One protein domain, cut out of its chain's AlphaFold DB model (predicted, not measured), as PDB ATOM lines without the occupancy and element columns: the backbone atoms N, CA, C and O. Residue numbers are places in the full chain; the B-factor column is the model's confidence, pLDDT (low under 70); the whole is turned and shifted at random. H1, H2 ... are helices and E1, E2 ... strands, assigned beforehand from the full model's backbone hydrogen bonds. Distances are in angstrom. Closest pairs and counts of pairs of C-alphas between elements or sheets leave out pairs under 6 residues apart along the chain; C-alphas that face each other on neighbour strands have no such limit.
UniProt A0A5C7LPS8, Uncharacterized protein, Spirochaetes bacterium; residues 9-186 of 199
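AT A GLANCE: This is residues 9 to 186 of the 199 residues of an uncharacterized protein of Spirochaetes bacterium (UniProt A0A5C7LPS8). Helix H2 sits between two small antiparallel sheets, running along one face of the three-stranded sheet E3 E4 E5 and beside strand E1 of the four-stranded sheet E1 E2 E6 E7. The short helices H4 and H5 sit by the four-stranded sheet, while H1 and the longest helix, H3, are on neither sheet and stand among long links, apart from H2 and from each other. The printed part has 178 residues, with five named helices and seven named strands in the order E1 E2 H1 H2 H3 E3 E4 E5 E6 E7 H4 H5; it is mixed, helices and strands, with under half of its residues, 80, in named elements. It is compact, with a radius of gyration of the C-alphas of 15.9 A and spans of 49 by 40 by 30 A.

HOW THE PARTS SIT: E1, residues 9 to 14, and E2, residues 20 to 26, form an antiparallel hairpin at 153 degrees, with N 11 and O 23 within hydrogen-bond range at 2.8 A. The sheet goes on through E6, residues 162 to 165, to E7, residues 168 to 171, in the order E1 E2 E6 E7, and its strands' lines turn by 66 degrees from edge to edge. E2 and E6 are antiparallel, with N 22 and O 164 at 2.8 A; E6 and E7 are a hairpin, with N 165 and O 168 at 2.9 A. H1, residues 42 to 51, is on neither sheet, although the C-alphas of Pro 42 and Ile 114, its closest to E3, residues 112 to 114, are 6.7 A apart. H2, residues 59 to 68, is on the first sheet at a height of 7.8 A, over none of its strands, but only just, with 2 C-alphas falling on E1 and 2 on E2; the closest C-alphas of H2 and E1 are those of Lys 68 and Val 11, 6.6 A apart. H2 is also on the second sheet, at a height of 9.5 A over E4, residues 127 to 131, and runs along the strands, at 23 degrees to E4 on the local plane; this makes two layers, a helix on one face of a sheet. The closest C-alphas there are those of Pro 59 and Tyr 128, 5.9 A apart. H3, residues 85 to 99, touches no helix and is on neither sheet. E3, E4 and E5, residues 137 to 142, are a meander, each strand the antiparallel neighbour of the one before, with N 113 and O 128 at 2.8 A and N 129 and O 139 at 2.9 A. H4, residues 172 to 175, is on the first sheet at a height of 8.4 A, only just over E6, with 3 of its C-alphas falling on that strand; the closest C-alphas are those of Ile 172 and Val 163, 5.9 A apart. H5, residues 179 to 184, only grazes that sheet. In H1, H2, H3 and H5 every O i to N i+4 pair is within hydrogen-bond range, and H4 is too short for such a pair.

IN THESE COORDINATES: E1 begins at C-alpha 9, (-8.282, 33.750, -4.791), and is 16.6 A long; E2 is 19.4 A. H1 is 14.2 A long, H2 14.5 A and H3 21.2 A, with C-alpha 85 at (-24.824, 12.478, 5.263). E4 is 12.3 A long and E5 11.7 A. H5 ends at C-alpha 184, (3.427, 25.936, -17.309).

THE WHOLE: The C-alphas farthest apart are those of Gly 17 and Asn 81, 50.9 A. The printed part has no cut. The links E2 to H1, H2 to H3, H3 to E3, E3 to E4 and E5 to E6 are long. The mean pLDDT of the printed part is 96.2, and residues 16 to 17 are under 70.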
ATOM      1  N   VAL A   9      -9.623  33.252  -5.128       98.38
ATOM      2  CA  VAL A   9      -8.282  33.750  -4.791       98.38
ATOM      3  C   VAL A   9      -7.300  33.495  -5.935       98.38
ATOM      4  O   VAL A   9      -7.473  32.526  -6.679       98.38
ATOM      5  N   PRO A  10      -6.288  34.355  -6.123       97.88
ATOM      6  CA  PRO A  10      -5.331  34.188  -7.205       97.88
ATOM      7  C   PRO A  10      -4.381  33.013  -6.939       97.88
ATOM      8  O   PRO A  10      -3.851  32.858  -5.841       97.88
ATOM      9  N   VAL A  11      -4.115  32.220  -7.975       98.12
ATOM     10  CA  VAL A  11      -3.049  31.215  -8.023       98.12
ATOM     11  C   VAL A  11      -2.157  31.551  -9.205       98.12
ATOM     12  O   VAL A  11      -2.594  31.526 -10.354       98.12
ATOM     13  N   VAL A  12      -0.902  31.880  -8.912       96.88
ATOM     14  CA  VAL A  12       0.079  32.318  -9.905       96.88
ATOM     15  C   VAL A  12       1.078  31.199 -10.182       96.88
ATOM     16  O   VAL A  12       1.691  30.663  -9.258       96.88
ATOM     17  N   VAL A  13       1.268  30.870 -11.458       95.69
ATOM     18  CA  VAL A  13       2.231  29.872 -11.941       95.69
ATOM     19  C   VAL A  13       3.178  30.531 -12.944       95.69
ATOM     20  O   VAL A  13       2.738  31.280 -13.812       95.69
ATOM     21  N   GLY A  14       4.479  30.256 -12.833       91.31
ATOM     22  CA  GLY A  14       5.532  30.962 -13.579       91.31
ATOM     23  C   GLY A  14       6.256  32.013 -12.724       91.31
ATOM     24  O   GLY A  14       6.056  32.069 -11.510       91.31
ATOM     25  N   GLY A  15       7.126  32.816 -13.341       78.50
ATOM     26  CA  GLY A  15       8.025  33.755 -12.650       78.50
ATOM     27  C   GLY A  15       8.094  35.139 -13.302       78.50
ATOM     28  O   GLY A  15       7.520  35.370 -14.365       78.50
ATOM     29  N   SER A  16       8.795  36.076 -12.655       55.31
ATOM     30  CA  SER A  16       9.026  37.428 -13.177       55.31
ATOM     31  C   SER A  16      10.046  37.383 -14.316       55.31
ATOM     32  O   SER A  16      11.243  37.262 -14.064       55.31
ATOM     33  N   GLY A  17       9.577  37.452 -15.559       60.47
ATOM     34  CA  GLY A  17      10.470  37.558 -16.710       60.47
ATOM     35  C   GLY A  17       9.775  37.369 -18.042       60.47
ATOM     36  O   GLY A  17       9.783  38.293 -18.840       60.47
ATOM     37  N   GLU A  18       9.165  36.208 -18.297       76.19
ATOM     38  CA  GLU A  18       8.719  35.921 -19.674       76.19
ATOM     39  C   GLU A  18       7.435  35.104 -19.799       76.19
ATOM     40  O   GLU A  18       6.744  35.256 -20.802       76.19
ATOM     41  N   LYS A  19       7.085  34.255 -18.820       90.94
ATOM     42  CA  LYS A  19       5.875  33.422 -18.899       90.94
ATOM     43  C   LYS A  19       5.174  33.271 -17.557       90.94
ATOM     44  O   LYS A  19       5.782  32.810 -16.585       90.94
ATOM     45  N   LYS A  20       3.893  33.631 -17.507       95.81
ATOM     46  CA  LYS A  20       3.078  33.639 -16.287       95.81
ATOM     47  C   LYS A  20       1.623  33.301 -16.593       95.81
ATOM     48  O   LYS A  20       1.044  33.812 -17.544       95.81
ATOM     49  N   VAL A  21       1.016  32.493 -15.732       97.75
ATOM     50  CA  VAL A  21      -0.430  32.258 -15.710       97.75
ATOM     51  C   VAL A  21      -0.972  32.635 -14.339       97.75
ATOM     52  O   VAL A  21      -0.466  32.165 -13.320       97.75
ATOM     53  N   GLU A  22      -2.012  33.461 -14.308       97.94
ATOM     54  CA  GLU A  22      -2.791  33.747 -13.107       97.94
ATOM     55  C   GLU A  22      -4.193  33.162 -13.254       97.94
ATOM     56  O   GLU A  22      -4.955  33.497 -14.165       97.94
ATOM     57  N   LEU A  23      -4.518  32.266 -12.332       98.38
ATOM     58  CA  LEU A  23      -5.818  31.632 -12.202       98.38
ATOM     59  C   LEU A  23      -6.568  32.283 -11.043       98.38
ATOM     60  O   LEU A  23      -5.959  32.660 -10.046       98.38
ATOM     61  N   SER A  24      -7.892  32.336 -11.126       98.31
ATOM     62  CA  SER A  24      -8.740  32.626  -9.970       98.31
ATOM     63  C   SER A  24      -9.392  31.325  -9.514       98.31
ATOM     64  O   SER A  24     -10.139  30.716 -10.277       98.31
ATOM     65  N   VAL A  25      -9.083  30.863  -8.304       98.69
ATOM     66  CA  VAL A  25      -9.440  29.532  -7.787       98.69
ATOM     67  C   VAL A  25     -10.266  29.670  -6.514       98.69
ATOM     68  O   VAL A  25     -10.011  30.559  -5.708       98.69
ATOM     69  N   SER A  26     -11.243  28.792  -6.290       98.44
ATOM     70  CA  SER A  26     -11.991  28.793  -5.036       98.44
ATOM     71  C   SER A  26     -11.079  28.485  -3.839       98.44
ATOM     72  O   SER A  26     -10.365  27.478  -3.820       98.44
ATOM     73  N   SER A  27     -11.119  29.364  -2.833       98.25
ATOM     74  CA  SER A  27     -10.283  29.343  -1.621       98.25
ATOM     75  C   SER A  27     -10.388  28.020  -0.850       98.25
ATOM     76  O   SER A  27      -9.381  27.471  -0.408       98.25
ATOM     77  N   ASP A  28     -11.589  27.447  -0.779       98.06
ATOM     78  CA  ASP A  28     -11.860  26.075  -0.335       98.06
ATOM     79  C   ASP A  28     -12.740  25.378  -1.395       98.06
ATOM     80  O   ASP A  28     -13.080  25.956  -2.438       98.06
ATOM     81  N   TYR A  29     -13.098  24.123  -1.155       98.19
ATOM     82  CA  TYR A  29     -14.123  23.419  -1.912       98.19
ATOM     83  C   TYR A  29     -15.494  24.074  -1.725       98.19
ATOM     84  O   TYR A  29     -15.760  24.732  -0.719       98.19
ATOM     85  N   VAL A  30     -16.390  23.851  -2.685       97.56
ATOM     86  CA  VAL A  30     -17.783  24.305  -2.614       97.56
ATOM     87  C   VAL A  30     -18.444  23.815  -1.320       97.56
ATOM     88  O   VAL A  30     -18.394  22.628  -0.981       97.56
ATOM     89  N   MET A  31     -19.094  24.743  -0.619       95.88
ATOM     90  CA  MET A  31     -19.810  24.503   0.634       95.88
ATOM     91  C   MET A  31     -21.286  24.883   0.515       95.88
ATOM     92  O   MET A  31     -21.663  25.717  -0.312       95.88
ATOM     93  N   ASP A  32     -22.117  24.284   1.365       93.19
ATOM     94  CA  ASP A  32     -23.471  24.777   1.612       93.19
ATOM     95  C   ASP A  32     -23.475  26.053   2.477       93.19
ATOM     96  O   ASP A  32     -22.440  26.566   2.908       93.19
ATOM     97  N   SER A  33     -24.670  26.576   2.756       89.94
ATOM     98  CA  SER A  33     -24.845  27.804   3.535       89.94
ATOM     99  C   SER A  33     -24.471  27.687   5.016       89.94
ATOM    100  O   SER A  33     -24.480  28.704   5.703       89.94
ATOM    101  N   VAL A  34     -24.204  26.479   5.523       90.06
ATOM    102  CA  VAL A  34     -23.805  26.241   6.919       90.06
ATOM    103  C   VAL A  34     -22.337  25.813   7.039       90.06
ATOM    104  O   VAL A  34     -21.883  25.489   8.132       90.06
ATOM    105  N   GLY A  35     -21.573  25.850   5.939       92.88
ATOM    106  CA  GLY A  35     -20.136  25.571   5.935       92.88
ATOM    107  C   GLY A  35     -19.775  24.087   5.820       92.88
ATOM    108  O   GLY A  35     -18.680  23.684   6.223       92.88
ATOM    109  N   THR A  36     -20.669  23.249   5.287       96.12
ATOM    110  CA  THR A  36     -20.353  21.847   4.974       96.12
ATOM    111  C   THR A  36     -19.820  21.730   3.556       96.12
ATOM    112  O   THR A  36     -20.510  22.078   2.599       96.12
ATOM    113  N   ARG A  37     -18.607  21.184   3.395       97.06
ATOM    114  CA  ARG A  37     -18.023  20.894   2.072       97.06
ATOM    115  C   ARG A  37     -18.826  19.813   1.362       97.06
ATOM    116  O   ARG A  37     -18.866  18.672   1.827       97.06
ATOM    117  N   LEU A  38     -19.420  20.169   0.229       95.50
ATOM    118  CA  LEU A  38     -20.353  19.316  -0.493       95.50
ATOM    119  C   LEU A  38     -19.640  18.202  -1.262       95.50
ATOM    120  O   LEU A  38     -18.611  18.416  -1.904       95.50
ATOM    121  N   SER A  39     -20.257  17.023  -1.245       95.75
ATOM    122  CA  SER A  39     -19.974  15.953  -2.196       95.75
ATOM    123  C   SER A  39     -21.039  15.991  -3.286       95.75
ATOM    124  O   SER A  39     -22.213  15.684  -3.044       95.75
ATOM    125  N   LEU A  40     -20.631  16.392  -4.486       95.94
ATOM    126  CA  LEU A  40     -21.493  16.501  -5.660       95.94
ATOM    127  C   LEU A  40     -21.279  15.319  -6.606       95.94
ATOM    128  O   LEU A  40     -20.210  14.705  -6.634       95.94
ATOM    129  N   PHE A  41     -22.300  15.004  -7.393       96.44
ATOM    130  CA  PHE A  41     -22.130  14.196  -8.594       96.44
ATOM    131  C   PHE A  41     -21.392  15.010  -9.671       96.44
ATOM    132  O   PHE A  41     -21.483  16.240  -9.677       96.44
ATOM    133  N   PRO A  42     -20.683  14.372 -10.620       96.31
ATOM    134  CA  PRO A  42     -19.945  15.092 -11.656       96.31
ATOM    135  C   PRO A  42     -20.820  16.035 -12.495       96.31
ATOM    136  O   PRO A  42     -20.383  17.137 -12.810       96.31
ATOM    137  N   TRP A  43     -22.067  15.664 -12.811       94.44
ATOM    138  CA  TRP A  43     -22.976  16.550 -13.553       94.44
ATOM    139  C   TRP A  43     -23.460  17.742 -12.718       94.44
ATOM    140  O   TRP A  43     -23.696  18.812 -13.273       94.44
ATOM    141  N   GLU A  44     -23.601  17.585 -11.397       95.69
ATOM    142  CA  GLU A  44     -23.924  18.690 -10.482       95.69
ATOM    143  C   GLU A  44     -22.738  19.656 -10.394       95.69
ATOM    144  O   GLU A  44     -22.920  20.865 -10.511       95.69
ATOM    145  N   ALA A  45     -21.522  19.117 -10.256       96.75
ATOM    146  CA  ALA A  45     -20.287  19.893 -10.230       96.75
ATOM    147  C   ALA A  45     -20.063  20.656 -11.548       96.75
ATOM    148  O   ALA A  45     -19.744  21.842 -11.512       96.75
ATOM    149  N   GLN A  46     -20.297  20.009 -12.698       96.62
ATOM    150  CA  GLN A  46     -20.242  20.650 -14.015       96.62
ATOM    151  C   GLN A  46     -21.296  21.753 -14.148       96.62
ATOM    152  O   GLN A  46     -20.954  22.877 -14.493       96.62
ATOM    153  N   SER A  47     -22.558  21.459 -13.817       95.75
ATOM    154  CA  SER A  47     -23.646  22.443 -13.918       95.75
ATOM    155  C   SER A  47     -23.370  23.671 -13.050       95.75
ATOM    156  O   SER A  47     -23.615  24.800 -13.467       95.75
ATOM    157  N   LEU A  48     -22.829  23.460 -11.846       95.56
ATOM    158  CA  LEU A  48     -22.427  24.549 -10.961       95.56
ATOM    159  C   LEU A  48     -21.274  25.365 -11.556       95.56
ATOM    160  O   LEU A  48     -21.328  26.593 -11.518       95.56
ATOM    161  N   ALA A  49     -20.255  24.703 -12.111       97.06
ATOM    162  CA  ALA A  49     -19.150  25.378 -12.781       97.06
ATOM    163  C   ALA A  49     -19.658  26.246 -13.946       97.06
ATOM    164  O   ALA A  49     -19.313  27.423 -14.016       97.06
ATOM    165  N   ASP A  50     -20.551  25.717 -14.783       95.88
ATOM    166  CA  ASP A  50     -21.113  26.434 -15.932       95.88
ATOM    167  C   ASP A  50     -21.908  27.679 -15.502       95.88
ATOM    168  O   ASP A  50     -21.679  28.779 -16.016       95.88
ATOM    169  N   VAL A  51     -22.793  27.540 -14.507       95.56
ATOM    170  CA  VAL A  51     -23.589  28.658 -13.962       95.56
ATOM    171  C   VAL A  51     -22.692  29.751 -13.382       95.56
ATOM    172  O   VAL A  51     -22.965  30.935 -13.562       95.56
ATOM    173  N   LEU A  52     -21.603  29.366 -12.714       95.69
ATOM    174  CA  LEU A  52     -20.668  30.297 -12.083       95.69
ATOM    175  C   LEU A  52     -19.552  30.777 -13.022       95.69
ATOM    176  O   LEU A  52     -18.618  31.433 -12.561       95.69
ATOM    177  N   GLN A  53     -19.630  30.468 -14.322       97.00
ATOM    178  CA  GLN A  53     -18.602  30.818 -15.310       97.00
ATOM    179  C   GLN A  53     -17.202  30.365 -14.862       97.00
ATOM    180  O   GLN A  53     -16.210  31.093 -14.941       97.00
ATOM    181  N   CYS A  54     -17.147  29.134 -14.369       98.12
ATOM    182  CA  CYS A  54     -15.973  28.430 -13.885       98.12
ATOM    183  C   CYS A  54     -15.761  27.126 -14.668       98.12
ATOM    184  O   CYS A  54     -16.571  26.735 -15.507       98.12
ATOM    185  N   VAL A  55     -14.663  26.439 -14.370       98.19
ATOM    186  CA  VAL A  55     -14.354  25.083 -14.823       98.19
ATOM    187  C   VAL A  55     -13.916  24.225 -13.638       98.19
ATOM    188  O   VAL A  55     -13.472  24.740 -12.605       98.19
ATOM    189  N   LEU A  56     -14.032  22.908 -13.798       98.56
ATOM    190  CA  LEU A  56     -13.421  21.933 -12.898       98.56
ATOM    191  C   LEU A  56     -11.917  21.803 -13.227       98.56
ATOM    192  O   LEU A  56     -11.542  21.934 -14.396       98.56
ATOM    193  N   PRO A  57     -11.041  21.557 -12.236       98.38
ATOM    194  CA  PRO A  57      -9.601  21.462 -12.464       98.38
ATOM    195  C   PRO A  57      -9.234  20.188 -13.234       98.38
ATOM    196  O   PRO A  57      -9.953  19.194 -13.199       98.38
ATOM    197  N   SER A  58      -8.074  20.182 -13.880       98.44
ATOM    198  CA  SER A  58      -7.395  18.944 -14.269       98.44
ATOM    199  C   SER A  58      -6.522  18.416 -13.128       98.44
ATOM    200  O   SER A  58      -6.208  19.188 -12.220       98.44
ATOM    201  N   PRO A  59      -6.058  17.150 -13.156       98.44
ATOM    202  CA  PRO A  59      -5.114  16.638 -12.157       98.44
ATOM    203  C   PRO A  59      -3.911  17.560 -11.929       98.44
ATOM    204  O   PRO A  59      -3.565  17.882 -10.796       98.44
ATOM    205  N   ARG A  60      -3.340  18.081 -13.020       98.12
ATOM    206  CA  ARG A  60      -2.187  18.974 -12.964       98.12
ATOM    207  C   ARG A  60      -2.513  20.325 -12.321       98.12
ATOM    208  O   ARG A  60      -1.692  20.870 -11.585       98.12
ATOM    209  N   LEU A  61      -3.711  20.857 -12.556       98.50
ATOM    210  CA  LEU A  61      -4.184  22.047 -11.852       98.50
ATOM    211  C   LEU A  61      -4.414  21.777 -10.361       98.50
ATOM    212  O   LEU A  61      -4.096  22.644  -9.555       98.50
ATOM    213  N   VAL A  62      -4.897  20.590  -9.977       98.75
ATOM    214  CA  VAL A  62      -5.012  20.206  -8.557       98.75
ATOM    215  C   VAL A  62      -3.632  20.205  -7.886       98.75
ATOM    216  O   VAL A  62      -3.496  20.771  -6.803       98.75
ATOM    217  N   ASP A  63      -2.602  19.655  -8.539       98.69
ATOM    218  CA  ASP A  63      -1.223  19.679  -8.021       98.69
ATOM    219  C   ASP A  63      -0.709  21.106  -7.812       98.69
ATOM    220  O   ASP A  63      -0.175  21.433  -6.754       98.69
ATOM    221  N   LEU A  64      -0.898  21.975  -8.809       98.50
ATOM    222  CA  LEU A  64      -0.476  23.377  -8.749       98.50
ATOM    223  C   LEU A  64      -1.213  24.148  -7.650       98.50
ATOM    224  O   LEU A  64      -0.601  24.924  -6.920       98.50
ATOM    225  N   ILE A  65      -2.519  23.922  -7.501       98.69
ATOM    226  CA  ILE A  65      -3.327  24.517  -6.431       98.69
ATOM    227  C   ILE A  65      -2.808  24.063  -5.067       98.69
ATOM    228  O   ILE A  65      -2.644  24.895  -4.178       98.69
ATOM    229  N   TRP A  66      -2.512  22.771  -4.899       98.75
ATOM    230  CA  TRP A  66      -1.931  22.265  -3.661       98.75
ATOM    231  C   TRP A  66      -0.564  22.896  -3.381       98.75
ATOM    232  O   TRP A  66      -0.330  23.370  -2.269       98.75
ATOM    233  N   GLU A  67       0.314  22.975  -4.383       98.38
ATOM    234  CA  GLU A  67       1.643  23.580  -4.256       98.38
ATOM    235  C   GLU A  67       1.541  25.023  -3.738       98.38
ATOM    236  O   GLU A  67       2.227  25.381  -2.777       98.38
ATOM    237  N   LYS A  68       0.629  25.818  -4.315       98.31
ATOM    238  CA  LYS A  68       0.432  27.242  -3.994       98.31
ATOM    239  C   LYS A  68      -0.451  27.511  -2.772       98.31
ATOM    240  O   LYS A  68      -0.493  28.652  -2.324       98.31
ATOM    241  N   ALA A  69      -1.133  26.506  -2.220       98.62
ATOM    242  CA  ALA A  69      -1.943  26.661  -1.014       98.62
ATOM    243  C   ALA A  69      -1.074  27.026   0.199       98.62
ATOM    244  O   ALA A  69      -0.092  26.333   0.490       98.62
ATOM    245  N   ASP A  70      -1.452  28.074   0.931       98.50
ATOM    246  CA  ASP A  70      -0.811  28.477   2.186       98.50
ATOM    247  C   ASP A  70      -1.221  27.565   3.350       98.50
ATOM    248  O   ASP A  70      -0.426  27.339   4.264       98.50
ATOM    249  N   LEU A  71      -2.405  26.945   3.273       98.69
ATOM    250  CA  LEU A  71      -2.832  25.911   4.209       98.69
ATOM    251  C   LEU A  71      -2.970  24.544   3.525       98.69
ATOM    252  O   LEU A  71      -3.876  24.294   2.730       98.69
ATOM    253  N   LYS A  72      -2.090  23.612   3.892       98.69
ATOM    254  CA  LYS A  72      -2.131  22.212   3.447       98.69
ATOM    255  C   LYS A  72      -2.617  21.335   4.597       98.69
ATOM    256  O   LYS A  72      -2.072  21.401   5.699       98.69
ATOM    257  N   LEU A  73      -3.657  20.545   4.353       98.56
ATOM    258  CA  LEU A  73      -4.274  19.675   5.355       98.56
ATOM    259  C   LEU A  73      -4.005  18.208   5.032       98.56
ATOM    260  O   LEU A  73      -4.019  17.815   3.868       98.56
ATOM    261  N   GLU A  74      -3.814  17.390   6.068       97.88
ATOM    262  CA  GLU A  74      -3.585  15.959   5.890       97.88
ATOM    263  C   GLU A  74      -4.921  15.245   5.588       97.88
ATOM    264  O   GLU A  74      -5.922  15.468   6.290       97.88
ATOM    265  N   PRO A  75      -4.965  14.358   4.578       97.88
ATOM    266  CA  PRO A  75      -6.090  13.469   4.310       97.88
ATOM    267  C   PRO A  75      -6.593  12.716   5.552       97.88
ATOM    268  O   PRO A  75      -5.823  12.093   6.283       97.88
ATOM    269  N   LYS A  76      -7.914  12.713   5.780       97.69
ATOM    270  CA  LYS A  76      -8.554  11.919   6.844       97.69
ATOM    271  C   LYS A  76      -9.493  10.881   6.246       97.69
ATOM    272  O   LYS A  76     -10.560  11.206   5.739       97.69
ATOM    273  N   SER A  77      -9.087   9.615   6.310       96.00
ATOM    274  CA  SER A  77      -9.888   8.501   5.801       96.00
ATOM    275  C   SER A  77     -10.913   8.028   6.835       96.00
ATOM    276  O   SER A  77     -10.575   7.751   7.983       96.00
ATOM    277  N   LEU A  78     -12.165   7.904   6.401       95.69
ATOM    278  CA  LEU A  78     -13.270   7.234   7.082       95.69
ATOM    279  C   LEU A  78     -13.679   5.988   6.277       95.69
ATOM    280  O   LEU A  78     -13.833   6.047   5.052       95.69
ATOM    281  N   THR A  79     -13.855   4.854   6.954       90.75
ATOM    282  CA  THR A  79     -14.076   3.546   6.307       90.75
ATOM    283  C   THR A  79     -15.536   3.093   6.313       90.75
ATOM    284  O   THR A  79     -15.914   2.266   5.486       90.75
ATOM    285  N   THR A  80     -16.380   3.654   7.179       89.88
ATOM    286  CA  THR A  80     -17.774   3.230   7.376       89.88
ATOM    287  C   THR A  80     -18.773   4.196   6.732       89.88
ATOM    288  O   THR A  80     -18.588   5.413   6.740       89.88
ATOM    289  N   ASN A  81     -19.845   3.643   6.145       91.31
ATOM    290  CA  ASN A  81     -20.993   4.384   5.593       91.31
ATOM    291  C   ASN A  81     -20.612   5.601   4.729       91.31
ATOM    292  O   ASN A  81     -21.197   6.675   4.846       91.31
ATOM    293  N   ARG A  82     -19.618   5.428   3.848       94.31
ATOM    294  CA  ARG A  82     -18.898   6.524   3.172       94.31
ATOM    295  C   ARG A  82     -19.788   7.503   2.390       94.31
ATOM    296  O   ARG A  82     -19.436   8.673   2.276       94.31
ATOM    297  N   GLY A  83     -20.919   7.034   1.863       93.12
ATOM    298  CA  GLY A  83     -21.890   7.853   1.126       93.12
ATOM    299  C   GLY A  83     -22.938   8.560   1.994       93.12
ATOM    300  O   GLY A  83     -23.785   9.265   1.455       93.12
ATOM    301  N   SER A  84     -22.929   8.360   3.316       96.06
ATOM    302  CA  SER A  84     -23.959   8.901   4.205       96.06
ATOM    303  C   SER A  84     -23.743  10.381   4.535       96.06
ATOM    304  O   SER A  84     -22.613  10.868   4.626       96.06
ATOM    305  N   GLN A  85     -24.847  11.088   4.798       94.69
ATOM    306  CA  GLN A  85     -24.824  12.478   5.263       94.69
ATOM    307  C   GLN A  85     -24.058  12.627   6.588       94.69
ATOM    308  O   GLN A  85     -23.311  13.589   6.764       94.69
ATOM    309  N   ALA A  86     -24.197  11.655   7.497       96.81
ATOM    310  CA  ALA A  86     -23.493  11.639   8.778       96.81
ATOM    311  C   ALA A  86     -21.969  11.572   8.588       96.81
ATOM    312  O   ALA A  86     -21.240  12.353   9.199       96.81
ATOM    313  N   THR A  87     -21.484  10.713   7.684       97.88
ATOM    314  CA  THR A  87     -20.050  10.612   7.369       97.88
ATOM    315  C   THR A  87     -19.523  11.883   6.694       97.88
ATOM    316  O   THR A  87     -18.401  12.301   6.977       97.88
ATOM    317  N   LEU A  88     -20.327  12.548   5.853       97.62
ATOM    318  CA  LEU A  88     -19.959  13.849   5.275       97.62
ATOM    319  C   LEU A  88     -19.738  14.910   6.364       97.62
ATOM    320  O   LEU A  88     -18.718  15.600   6.347       97.62
ATOM    321  N   ILE A  89     -20.665  15.010   7.322       97.69
ATOM    322  CA  ILE A  89     -20.586  15.959   8.443       97.69
ATOM    323  C   ILE A  89     -19.392  15.627   9.344       97.69
ATOM    324  O   ILE A  89     -18.611  16.515   9.683       97.69
ATOM    325  N   GLN A  90     -19.195  14.347   9.673       98.25
ATOM    326  CA  GLN A  90     -18.040  13.890  10.446       98.25
ATOM    327  C   GLN A  90     -16.724  14.306   9.778       98.25
ATOM    328  O   GLN A  90     -15.844  14.862  10.434       98.25
ATOM    329  N   HIS A  91     -16.590  14.081   8.470       98.50
ATOM    330  CA  HIS A  91     -15.390  14.468   7.738       98.50
ATOM    331  C   HIS A  91     -15.209  15.992   7.681       98.50
ATOM    332  O   HIS A  91     -14.092  16.481   7.839       98.50
ATOM    333  N   ASN A  92     -16.290  16.757   7.510       98.31
ATOM    334  CA  ASN A  92     -16.235  18.219   7.561       98.31
ATOM    335  C   ASN A  92     -15.690  18.721   8.907       98.31
ATOM    336  O   ASN A  92     -14.832  19.602   8.933       98.31
ATOM    337  N   ASN A  93     -16.121  18.107  10.011       98.38
ATOM    338  CA  ASN A  93     -15.635  18.438  11.348       98.38
ATOM    339  C   ASN A  93     -14.147  18.112  11.518       98.38
ATOM    340  O   ASN A  93     -13.415  18.938  12.053       98.38
ATOM    341  N   LEU A  94     -13.674  16.970  11.005       98.62
ATOM    342  CA  LEU A  94     -12.244  16.630  11.016       98.62
ATOM    343  C   LEU A  94     -11.403  17.649  10.238       98.62
ATOM    344  O   LEU A  94     -10.304  17.998  10.663       98.62
ATOM    345  N   ILE A  95     -11.907  18.148   9.108       98.62
ATOM    346  CA  ILE A  95     -11.228  19.203   8.346       98.62
ATOM    347  C   ILE A  95     -11.191  20.503   9.154       98.62
ATOM    348  O   ILE A  95     -10.130  21.107   9.284       98.62
ATOM    349  N   ASN A  96     -12.314  20.916   9.743       98.31
ATOM    350  CA  ASN A  96     -12.379  22.146  10.536       98.31
ATOM    351  C   ASN A  96     -11.493  22.074  11.791       98.31
ATOM    352  O   ASN A  96     -10.845  23.059  12.135       98.31
ATOM    353  N   GLN A  97     -11.390  20.902  12.422       98.56
ATOM    354  CA  GLN A  97     -10.440  20.644  13.507       98.56
ATOM    355  C   GLN A  97      -8.988  20.780  13.047       98.56
ATOM    356  O   GLN A  97      -8.171  21.308  13.789       98.56
ATOM    357  N   GLN A  98      -8.652  20.341  11.830       98.50
ATOM    358  CA  GLN A  98      -7.313  20.573  11.288       98.50
ATOM    359  C   GLN A  98      -7.069  22.047  10.967       98.50
ATOM    360  O   GLN A  98      -5.968  22.533  11.209       98.50
ATOM    361  N   ILE A  99      -8.056  22.771  10.434       98.44
ATOM    362  CA  ILE A  99      -7.939  24.221  10.215       98.44
ATOM    363  C   ILE A  99      -7.678  24.914  11.553       98.44
ATOM    364  O   ILE A  99      -6.774  25.740  11.628       98.44
ATOM    365  N   ASN A 100      -8.390  24.515  12.611       97.31
ATOM    366  CA  ASN A 100      -8.205  24.992  13.983       97.31
ATOM    367  C   ASN A 100      -8.220  26.528  14.102       97.31
ATOM    368  O   ASN A 100      -7.390  27.114  14.792       97.31
ATOM    369  N   GLY A 101      -9.107  27.188  13.351       95.88
ATOM    370  CA  GLY A 101      -9.203  28.651  13.318       95.88
ATOM    371  C   GLY A 101      -8.021  29.370  12.658       95.88
ATOM    372  O   GLY A 101      -7.945  30.589  12.749       95.88
ATOM    373  N   ARG A 102      -7.096  28.654  11.999       97.81
ATOM    374  CA  ARG A 102      -6.026  29.284  11.216       97.81
ATOM    375  C   ARG A 102      -6.623  30.041  10.037       97.81
ATOM    376  O   ARG A 102      -7.373  29.464   9.252       97.81
ATOM    377  N   GLU A 103      -6.234  31.300   9.901       96.94
ATOM    378  CA  GLU A 103      -6.510  32.097   8.709       96.94
ATOM    379  C   GLU A 103      -5.757  31.522   7.505       96.94
ATOM    380  O   GLU A 103      -4.613  31.077   7.627       96.94
ATOM    381  N   PHE A 104      -6.404  31.525   6.339       97.81
ATOM    382  CA  PHE A 104      -5.801  31.077   5.087       97.81
ATOM    383  C   PHE A 104      -6.382  31.816   3.881       97.81
ATOM    384  O   PHE A 104      -7.530  32.282   3.870       97.81
ATOM    385  N   THR A 105      -5.587  31.875   2.820       98.12
ATOM    386  CA  THR A 105      -6.025  32.345   1.506       98.12
ATOM    387  C   THR A 105      -6.542  31.184   0.666       98.12
ATOM    388  O   THR A 105      -7.599  31.298   0.048       98.12
ATOM    389  N   LEU A 106      -5.846  30.050   0.674       98.62
ATOM    390  CA  LEU A 106      -6.138  28.866  -0.118       98.62
ATOM    391  C   LEU A 106      -5.837  27.600   0.693       98.62
ATOM    392  O   LEU A 106      -4.713  27.375   1.134       98.62
ATOM    393  N   VAL A 107      -6.841  26.734   0.829       98.69
ATOM    394  CA  VAL A 107      -6.708  25.449   1.525       98.69
ATOM    395  C   VAL A 107      -6.829  24.264   0.567       98.69
ATOM    396  O   VAL A 107      -7.739  24.209  -0.273       98.69
ATOM    397  N   ALA A 108      -5.932  23.285   0.703       98.69
ATOM    398  CA  ALA A 108      -5.863  22.110  -0.169       98.69
ATOM    399  C   ALA A 108      -5.391  20.830   0.552       98.69
ATOM    400  O   ALA A 108      -4.888  20.868   1.675       98.69
ATOM    401  N   GLY A 109      -5.539  19.687  -0.132       98.38
ATOM    402  CA  GLY A 109      -5.070  18.359   0.302       98.38
ATOM    403  C   GLY A 109      -6.147  17.472   0.935       98.38
ATOM    404  O   GLY A 109      -6.077  16.250   0.863       98.38
ATOM    405  N   HIS A 110      -7.215  18.057   1.476       98.38
ATOM    406  CA  HIS A 110      -8.218  17.363   2.297       98.38
ATOM    407  C   HIS A 110      -9.336  16.624   1.546       98.38
ATOM    408  O   HIS A 110     -10.099  15.900   2.190       98.38
ATOM    409  N   LYS A 111      -9.470  16.765   0.222       98.56
ATOM    410  CA  LYS A 111     -10.471  16.041  -0.587       98.56
ATOM    411  C   LYS A 111      -9.857  15.487  -1.875       98.56
ATOM    412  O   LYS A 111      -8.758  15.862  -2.272       98.56
ATOM    413  N   LYS A 112     -10.607  14.599  -2.520       98.56
ATOM    414  CA  LYS A 112     -10.425  14.166  -3.905       98.56
ATOM    415  C   LYS A 112     -11.226  15.098  -4.801       98.56
ATOM    416  O   LYS A 112     -12.452  15.159  -4.691       98.56
ATOM    417  N   ASP A 113     -10.548  15.809  -5.676       98.75
ATOM    418  CA  ASP A 113     -11.155  16.726  -6.622       98.75
ATOM    419  C   ASP A 113     -11.869  15.938  -7.725       98.75
ATOM    420  O   ASP A 113     -11.328  14.963  -8.249       98.75
ATOM    421  N   ILE A 114     -13.079  16.365  -8.090       98.50
ATOM    422  CA  ILE A 114     -13.708  15.966  -9.355       98.50
ATOM    423  C   ILE A 114     -12.999  16.736 -10.467       98.50
ATOM    424  O   ILE A 114     -13.032  17.967 -10.473       98.50
ATOM    425  N   VAL A 115     -12.374  16.022 -11.401       98.50
ATOM    426  CA  VAL A 115     -11.485  16.626 -12.401       98.50
ATOM    427  C   VAL A 115     -11.983  16.466 -13.832       98.50
ATOM    428  O   VAL A 115     -12.734  15.538 -14.145       98.50
ATOM    429  N   LEU A 116     -11.520  17.355 -14.711       97.56
ATOM    430  CA  LEU A 116     -11.538  17.155 -16.158       97.56
ATOM    431  C   LEU A 116     -10.265  16.428 -16.585       97.56
ATOM    432  O   LEU A 116      -9.153  16.784 -16.200       97.56
ATOM    433  N   SER A 117     -10.441  15.395 -17.399       95.19
ATOM    434  CA  SER A 117      -9.353  14.574 -17.925       95.19
ATOM    435  C   SER A 117      -9.218  14.746 -19.439       95.19
ATOM    436  O   SER A 117     -10.101  15.305 -20.086       95.19
ATOM    437  N   SER A 118      -8.155  14.212 -20.044       94.19
ATOM    438  CA  SER A 118      -8.104  14.029 -21.502       94.19
ATOM    439  C   SER A 118      -9.200  13.100 -22.010       94.19
ATOM    440  O   SER A 118      -9.612  13.199 -23.164       94.19
ATOM    441  N   ARG A 119      -9.703  12.208 -21.149       93.50
ATOM    442  CA  ARG A 119     -10.848  11.357 -21.455       93.50
ATOM    443  C   ARG A 119     -11.669  11.090 -20.203       93.50
ATOM    444  O   ARG A 119     -11.149  10.620 -19.200       93.50
ATOM    445  N   ILE A 120     -12.976  11.291 -20.312       94.19
ATOM    446  CA  ILE A 120     -13.946  10.883 -19.295       94.19
ATOM    447  C   ILE A 120     -14.808   9.778 -19.909       94.19
ATOM    448  O   ILE A 120     -15.575  10.059 -20.834       94.19
ATOM    449  N   PRO A 121     -14.675   8.512 -19.469       93.81
ATOM    450  CA  PRO A 121     -15.542   7.447 -19.952       93.81
ATOM    451  C   PRO A 121     -17.012   7.743 -19.631       93.81
ATOM    452  O   PRO A 121     -17.329   8.332 -18.595       93.81
ATOM    453  N   ALA A 122     -17.918   7.309 -20.507       91.44
ATOM    454  CA  ALA A 122     -19.348   7.502 -20.302       91.44
ATOM    455  C   ALA A 122     -19.804   6.874 -18.971       91.44
ATOM    456  O   ALA A 122     -19.402   5.761 -18.627       91.44
ATOM    457  N   GLY A 123     -20.635   7.597 -18.215       92.88
ATOM    458  CA  GLY A 123     -21.178   7.113 -16.945       92.88
ATOM    459  C   GLY A 123     -20.148   6.971 -15.817       92.88
ATOM    460  O   GLY A 123     -20.420   6.265 -14.845       92.88
ATOM    461  N   LYS A 124     -18.978   7.618 -15.916       95.88
ATOM    462  CA  LYS A 124     -17.939   7.621 -14.875       95.88
ATOM    463  C   LYS A 124     -17.715   9.014 -14.291       95.88
ATOM    464  O   LYS A 124     -17.873  10.023 -14.974       95.88
ATOM    465  N   VAL A 125     -17.302   9.048 -13.027       96.50
ATOM    466  CA  VAL A 125     -16.673  10.221 -12.404       96.50
ATOM    467  C   VAL A 125     -15.158  10.055 -12.489       96.50
ATOM    468  O   VAL A 125     -14.675   8.941 -12.297       96.50
ATOM    469  N   VAL A 126     -14.414  11.129 -12.770       97.94
ATOM    470  CA  VAL A 126     -12.949  11.127 -12.651       97.94
ATOM    471  C   VAL A 126     -12.557  11.933 -11.424       97.94
ATOM    472  O   VAL A 126     -12.922  13.102 -11.303       97.94
ATOM    473  N   ILE A 127     -11.827  11.297 -10.512       98.38
ATOM    474  CA  ILE A 127     -11.339  11.923  -9.283       98.38
ATOM    475  C   ILE A 127      -9.819  11.850  -9.185       98.38
ATOM    476  O   ILE A 127      -9.207  10.894  -9.668       98.38
ATOM    477  N   TYR A 128      -9.219  12.849  -8.546       98.75
ATOM    478  CA  TYR A 128      -7.775  12.965  -8.345       98.75
ATOM    479  C   TYR A 128      -7.453  13.715  -7.045       98.75
ATOM    480  O   TYR A 128      -8.249  14.528  -6.581       98.75
ATOM    481  N   GLY A 129      -6.280  13.477  -6.466       98.44
ATOM    482  CA  GLY A 129      -5.706  14.321  -5.419       98.44
ATOM    483  C   GLY A 129      -5.702  13.668  -4.046       98.44
ATOM    484  O   GLY A 129      -5.177  12.562  -3.887       98.44
ATOM    485  N   TRP A 130      -6.272  14.347  -3.046       97.88
ATOM    486  CA  TRP A 130      -6.151  13.956  -1.637       97.88
ATOM    487  C   TRP A 130      -4.676  13.870  -1.221       97.88
ATOM    488  O   TRP A 130      -4.163  12.818  -0.835       97.88
ATOM    489  N   HIS A 131      -3.971  14.977  -1.445       98.56
ATOM    490  CA  HIS A 131      -2.529  15.105  -1.276       98.56
ATOM    491  C   HIS A 131      -2.125  15.089   0.191       98.56
ATOM    492  O   HIS A 131      -2.633  15.875   0.990       98.56
ATOM    493  N   LYS A 132      -1.153  14.239   0.521       97.75
ATOM    494  CA  LYS A 132      -0.436  14.298   1.800       97.75
ATOM    495  C   LYS A 132       0.402  15.574   1.890       97.75
ATOM    496  O   LYS A 132       0.664  16.227   0.879       97.75
ATOM    497  N   LEU A 133       0.903  15.891   3.083       97.75
ATOM    498  CA  LEU A 133       1.777  17.058   3.287       97.75
ATOM    499  C   LEU A 133       3.091  17.025   2.481       97.75
ATOM    500  O   LEU A 133       3.666  18.081   2.233       97.75
ATOM    501  N   ASP A 134       3.542  15.850   2.032       96.62
ATOM    502  CA  ASP A 134       4.698  15.698   1.134       96.62
ATOM    503  C   ASP A 134       4.372  15.968  -0.352       96.62
ATOM    504  O   ASP A 134       5.239  15.828  -1.211       96.62
ATOM    505  N   GLY A 135       3.128  16.336  -0.667       94.50
ATOM    506  CA  GLY A 135       2.663  16.614  -2.026       94.50
ATOM    507  C   GLY A 135       2.299  15.377  -2.831       94.50
ATOM    508  O   GLY A 135       1.891  15.502  -3.982       94.50
ATOM    509  N   LYS A 136       2.394  14.172  -2.260       96.88
ATOM    510  CA  LYS A 136       1.988  12.954  -2.961       96.88
ATOM    511  C   LYS A 136       0.459  12.789  -2.906       96.88
ATOM    512  O   LYS A 136      -0.087  12.664  -1.803       96.88
ATOM    513  N   PRO A 137      -0.242  12.707  -4.053       97.62
ATOM    514  CA  PRO A 137      -1.665  12.383  -4.079       97.62
ATOM    515  C   PRO A 137      -1.892  10.929  -3.643       97.62
ATOM    516  O   PRO A 137      -1.221  10.010  -4.121       97.62
ATOM    517  N   ILE A 138      -2.855  10.704  -2.744       97.31
ATOM    518  CA  ILE A 138      -3.309   9.349  -2.388       97.31
ATOM    519  C   ILE A 138      -4.243   8.804  -3.473       97.31
ATOM    520  O   ILE A 138      -4.231   7.608  -3.764       97.31
ATOM    521  N   GLN A 139      -5.061   9.673  -4.073       97.75
ATOM    522  CA  GLN A 139      -5.977   9.326  -5.151       97.75
ATOM    523  C   GLN A 139      -5.320   9.625  -6.511       97.75
ATOM    524  O   GLN A 139      -5.261  10.792  -6.904       97.75
ATOM    525  N   PRO A 140      -4.873   8.606  -7.269       97.56
ATOM    526  CA  PRO A 140      -4.463   8.810  -8.656       97.56
ATOM    527  C   PRO A 140      -5.672   9.179  -9.521       97.56
ATOM    528  O   PRO A 140      -6.819   9.013  -9.094       97.56
ATOM    529  N   GLU A 141      -5.413   9.620 -10.757       97.75
ATOM    530  CA  GLU A 141      -6.465   9.951 -11.724       97.75
ATOM    531  C   GLU A 141      -7.262   8.676 -11.996       97.75
ATOM    532  O   GLU A 141      -6.741   7.711 -12.553       97.75
ATOM    533  N   SER A 142      -8.503   8.630 -11.512       97.38
ATOM    534  CA  SER A 142      -9.265   7.386 -11.457       97.38
ATOM    535  C   SER A 142     -10.697   7.581 -11.906       97.38
ATOM    536  O   SER A 142     -11.400   8.455 -11.407       97.38
ATOM    537  N   SER A 143     -11.133   6.695 -12.801       96.38
ATOM    538  CA  SER A 143     -12.501   6.608 -13.310       96.38
ATOM    539  C   SER A 143     -13.173   5.276 -12.962       96.38
ATOM    540  O   SER A 143     -13.993   4.764 -13.728       96.38
ATOM    541  N   ILE A 144     -12.777   4.641 -11.852       96.25
ATOM    542  CA  ILE A 144     -13.305   3.317 -11.476       96.25
ATOM    543  C   ILE A 144     -14.786   3.398 -11.081       96.25
ATOM    544  O   ILE A 144     -15.578   2.508 -11.402       96.25
ATOM    545  N   HIS A 145     -15.180   4.509 -10.459       95.75
ATOM    546  CA  HIS A 145     -16.511   4.728  -9.914       95.75
ATOM    547  C   HIS A 145     -17.510   5.209 -10.971       95.75
ATOM    548  O   HIS A 145     -17.163   5.963 -11.884       95.75
ATOM    549  N   SER A 146     -18.767   4.775 -10.848       95.75
ATOM    550  CA  SER A 146     -19.857   5.307 -11.669       95.75
ATOM    551  C   SER A 146     -20.060   6.798 -11.397       95.75
ATOM    552  O   SER A 146     -19.739   7.298 -10.323       95.75
ATOM    553  N   ALA A 147     -20.643   7.516 -12.352       94.75
ATOM    554  CA  ALA A 147     -21.013   8.914 -12.165       94.75
ATOM    555  C   ALA A 147     -22.039   9.091 -11.023       94.75
ATOM    556  O   ALA A 147     -22.072  10.133 -10.382       94.75
ATOM    557  N   SER A 148     -22.834   8.057 -10.725       93.88
ATOM    558  CA  SER A 148     -23.766   8.004  -9.591       93.88
ATOM    559  C   SER A 148     -23.116   7.675  -8.243       93.88
ATOM    560  O   SER A 148     -23.815   7.570  -7.238       93.88
ATOM    561  N   TYR A 149     -21.795   7.502  -8.190       94.25
ATOM    562  CA  TYR A 149     -21.072   7.293  -6.945       94.25
ATOM    563  C   TYR A 149     -20.508   8.613  -6.420       94.25
ATOM    564  O   TYR A 149     -19.770   9.321  -7.109       94.25
ATOM    565  N   LYS A 150     -20.798   8.901  -5.153       94.12
ATOM    566  CA  LYS A 150     -20.128   9.946  -4.386       94.12
ATOM    567  C   LYS A 150     -19.998   9.529  -2.933       94.12
ATOM    568  O   LYS A 150     -20.839   8.805  -2.403       94.12
ATOM    569  N   ASP A 151     -18.949  10.016  -2.293       96.12
ATOM    570  CA  ASP A 151     -18.714   9.800  -0.875       96.12
ATOM    571  C   ASP A 151     -18.193  11.070  -0.195       96.12
ATOM    572  O   ASP A 151     -17.965  12.094  -0.846       96.12
ATOM    573  N   TYR A 152     -17.993  11.012   1.122       97.56
ATOM    574  CA  TYR A 152     -17.493  12.134   1.923       97.56
ATOM    575  C   TYR A 152     -16.171  12.738   1.418       97.56
ATOM    576  O   TYR A 152     -15.861  13.882   1.755       97.56
ATOM    577  N   SER A 153     -15.368  11.980   0.666       97.44
ATOM    578  CA  SER A 153     -14.020  12.369   0.255       97.44
ATOM    579  C   SER A 153     -14.006  13.185  -1.034       97.44
ATOM    580  O   SER A 153     -13.012  13.850  -1.300       97.44
ATOM    581  N   HIS A 154     -15.100  13.195  -1.804       98.00
ATOM    582  CA  HIS A 154     -15.219  14.021  -3.005       98.00
ATOM    583  C   HIS A 154     -15.298  15.516  -2.647       98.00
ATOM    584  O   HIS A 154     -15.909  15.909  -1.645       98.00
ATOM    585  N   GLY A 155     -14.678  16.353  -3.474       97.50
ATOM    586  CA  GLY A 155     -14.706  17.806  -3.375       97.50
ATOM    587  C   GLY A 155     -14.835  18.455  -4.749       97.50
ATOM    588  O   GLY A 155     -14.272  17.986  -5.738       97.50
ATOM    589  N   THR A 156     -15.580  19.556  -4.806       98.19
ATOM    590  CA  THR A 156     -15.709  20.385  -6.009       98.19
ATOM    591  C   THR A 156     -14.899  21.658  -5.821       98.19
ATOM    592  O   THR A 156     -15.251  22.507  -5.003       98.19
ATOM    593  N   ARG A 157     -13.788  21.760  -6.550       98.38
ATOM    594  CA  ARG A 157     -12.943  22.952  -6.663       98.38
ATOM    595  C   ARG A 157     -13.313  23.672  -7.951       98.38
ATOM    596  O   ARG A 157     -13.510  23.014  -8.970       98.38
ATOM    597  N   LEU A 158     -13.416  24.995  -7.908       98.56
ATOM    598  CA  LEU A 158     -13.772  25.795  -9.079       98.56
ATOM    599  C   LEU A 158     -12.622  26.720  -9.461       98.56
ATOM    600  O   LEU A 158     -11.973  27.306  -8.596       98.56
ATOM    601  N   ILE A 159     -12.394  26.857 -10.763       98.69
ATOM    602  CA  ILE A 159     -11.456  27.816 -11.347       98.69
ATOM    603  C   ILE A 159     -12.260  28.730 -12.263       98.69
ATOM    604  O   ILE A 159     -13.002  28.236 -13.106       98.69
ATOM    605  N   SER A 160     -12.147  30.048 -12.109       98.44
ATOM    606  CA  SER A 160     -12.822  30.989 -13.004       98.44
ATOM    607  C   SER A 160     -12.394  30.756 -14.449       98.44
ATOM    608  O   SER A 160     -11.223  30.503 -14.729       98.44
ATOM    609  N   ARG A 161     -13.334  30.908 -15.384       97.81
ATOM    610  CA  ARG A 161     -13.009  30.927 -16.812       97.81
ATOM    611  C   ARG A 161     -12.141  32.117 -17.199       97.81
ATOM    612  O   ARG A 161     -11.455  32.038 -18.205       97.81
ATOM    613  N   LYS A 162     -12.166  33.207 -16.430       98.44
ATOM    614  CA  LYS A 162     -11.314  34.372 -16.675       98.44
ATOM    615  C   LYS A 162      -9.939  34.112 -16.069       98.44
ATOM    616  O   LYS A 162      -9.811  34.016 -14.849       98.44
ATOM    617  N   VAL A 163      -8.930  34.016 -16.924       98.19
ATOM    618  CA  VAL A 163      -7.527  33.813 -16.543       98.19
ATOM    619  C   VAL A 163      -6.664  34.903 -17.161       98.19
ATOM    620  O   VAL A 163      -7.078  35.555 -18.119       98.19
ATOM    621  N   VAL A 164      -5.462  35.098 -16.629       98.06
ATOM    622  CA  VAL A 164      -4.465  36.004 -17.210       98.06
ATOM    623  C   VAL A 164      -3.272  35.173 -17.661       98.06
ATOM    624  O   VAL A 164      -2.680  34.464 -16.851       98.06
ATOM    625  N   VAL A 165      -2.913  35.251 -18.940       97.06
ATOM    626  CA  VAL A 165      -1.717  34.607 -19.502       97.06
ATOM    627  C   VAL A 165      -0.809  35.701 -20.035       97.06
ATOM    628  O   VAL A 165      -1.227  36.484 -20.882       97.06
ATOM    629  N   ASP A 166       0.407  35.789 -19.507       95.25
ATOM    630  CA  ASP A 166       1.410  36.790 -19.894       95.25
ATOM    631  C   ASP A 166       0.875  38.233 -19.836       95.25
ATOM    632  O   ASP A 166       1.141  39.069 -20.694       95.25
ATOM    633  N   GLY A 167       0.069  38.520 -18.807       94.81
ATOM    634  CA  GLY A 167      -0.572  39.824 -18.601       94.81
ATOM    635  C   GLY A 167      -1.849  40.052 -19.420       94.81
ATOM    636  O   GLY A 167      -2.530  41.052 -19.207       94.81
ATOM    637  N   VAL A 168      -2.223  39.123 -20.306       96.75
ATOM    638  CA  VAL A 168      -3.420  39.219 -21.149       96.75
ATOM    639  C   VAL A 168      -4.569  38.418 -20.540       96.75
ATOM    640  O   VAL A 168      -4.485  37.200 -20.386       96.75
ATOM    641  N   GLY A 169      -5.663  39.103 -20.203       97.88
ATOM    642  CA  GLY A 169      -6.900  38.464 -19.753       97.88
ATOM    643  C   GLY A 169      -7.612  37.733 -20.896       97.88
ATOM    644  O   GLY A 169      -7.821  38.314 -21.958       97.88
ATOM    645  N   MET A 170      -8.008  36.479 -20.682       98.25
ATOM    646  CA  MET A 170      -8.700  35.655 -21.681       98.25
ATOM    647  C   MET A 170      -9.582  34.576 -21.039       98.25
ATOM    648  O   MET A 170      -9.550  34.368 -19.822       98.25
ATOM    649  N   ASP A 171     -10.382  33.891 -21.861       98.25
ATOM    650  CA  ASP A 171     -11.098  32.690 -21.436       98.25
ATOM    651  C   ASP A 171     -10.130  31.502 -21.326       98.25
ATOM    652  O   ASP A 171      -9.243  31.314 -22.159       98.25
ATOM    653  N   ILE A 172     -10.309  30.670 -20.305       97.62
ATOM    654  CA  ILE A 172      -9.457  29.512 -20.035       97.62
ATOM    655  C   ILE A 172      -9.402  28.538 -21.219       97.62
ATOM    656  O   ILE A 172      -8.363  27.929 -21.461       97.62
ATOM    657  N   TRP A 173     -10.479  28.415 -22.001       96.25
ATOM    658  CA  TRP A 173     -10.507  27.522 -23.161       96.25
ATOM    659  C   TRP A 173      -9.753  28.057 -24.377       96.25
ATOM    660  O   TRP A 173      -9.414  27.267 -25.263       96.25
ATOM    661  N   ASP A 174      -9.456  29.353 -24.400       97.44
ATOM    662  CA  ASP A 174      -8.508  29.946 -25.340       97.44
ATOM    663  C   ASP A 174      -7.087  29.826 -24.774       97.44
ATOM    664  O   ASP A 174      -6.169  29.394 -25.479       97.44
ATOM    665  N   ALA A 175      -6.930  30.081 -23.469       96.81
ATOM    666  CA  ALA A 175      -5.663  29.972 -22.752       96.81
ATOM    667  C   ALA A 175      -5.010  28.597 -22.913       96.81
ATOM    668  O   ALA A 175      -3.810  28.538 -23.184       96.81
ATOM    669  N   VAL A 176      -5.781  27.500 -22.835       95.75
ATOM    670  CA  VAL A 176      -5.248  26.128 -22.959       95.75
ATOM    671  C   VAL A 176      -4.519  25.857 -24.279       95.75
ATOM    672  O   VAL A 176      -3.711  24.931 -24.372       95.75
ATOM    673  N   ASN A 177      -4.769  26.663 -25.313       95.19
ATOM    674  CA  ASN A 177      -4.109  26.521 -26.608       95.19
ATOM    675  C   ASN A 177      -2.782  27.285 -26.700       95.19
ATOM    676  O   ASN A 177      -1.980  26.978 -27.589       95.19
ATOM    677  N   THR A 178      -2.528  28.223 -25.785       96.31
ATOM    678  CA  THR A 178      -1.319  29.054 -25.779       96.31
ATOM    679  C   THR A 178      -0.062  28.233 -25.454       96.31
ATOM    680  O   THR A 178      -0.121  27.271 -24.678       96.31
ATOM    681  N   PRO A 179       1.114  28.608 -25.996       95.81
ATOM    682  CA  PRO A 179       2.377  27.967 -25.632       95.81
ATOM    683  C   PRO A 179       2.686  28.071 -24.134       95.81
ATOM    684  O   PRO A 179       3.166  27.109 -23.538       95.81
ATOM    685  N   THR A 180       2.384  29.218 -23.520       96.25
ATOM    686  CA  THR A 180       2.619  29.462 -22.092       96.25
ATOM    687  C   THR A 180       1.802  28.525 -21.213       96.25
ATOM    688  O   THR A 180       2.360  27.898 -20.313       96.25
ATOM    689  N   TRP A 181       0.511  28.344 -21.505       96.94
ATOM    690  CA  TRP A 181      -0.308  27.379 -20.775       96.94
ATOM    691  C   TRP A 181       0.220  25.956 -20.922       96.94
ATOM    692  O   TRP A 181       0.376  25.256 -19.925       96.94
ATOM    693  N   LYS A 182       0.535  25.530 -22.151       96.00
ATOM    694  CA  LYS A 182       1.035  24.172 -22.415       96.00
ATOM    695  C   LYS A 182       2.346  23.875 -21.699       96.00
ATOM    696  O   LYS A 182       2.581  22.735 -21.310       96.00
ATOM    697  N   GLN A 183       3.184  24.894 -21.528       95.25
ATOM    698  CA  GLN A 183       4.460  24.789 -20.835       95.25
ATOM    699  C   GLN A 183       4.312  24.801 -19.307       95.25
ATOM    700  O   GLN A 183       4.978  24.022 -18.631       95.25
ATOM    701  N   LEU A 184       3.491  25.700 -18.757       95.69
ATOM    702  CA  LEU A 184       3.427  25.936 -17.309       95.69
ATOM    703  C   LEU A 184       2.330  25.136 -16.607       95.69
ATOM    704  O   LEU A 184       2.521  24.670 -15.481       95.69
ATOM    705  N   ILE A 185       1.181  25.003 -17.264       96.50
ATOM    706  CA  ILE A 185      -0.002  24.354 -16.716       96.50
ATOM    707  C   ILE A 185      -0.084  22.936 -17.251       96.50
ATOM    708  O   ILE A 185       0.247  22.013 -16.521       96.50
ATOM    709  N   GLU A 186      -0.502  22.744 -18.502       95.56
ATOM    710  CA  GLU A 186      -0.816  21.416 -19.022       95.56
ATOM    711  C   GLU A 186      -0.744  21.351 -20.549       95.56
ATOM    712  O   GLU A 186      -1.391  22.131 -21.245       95.56
TER     713      GLU A 186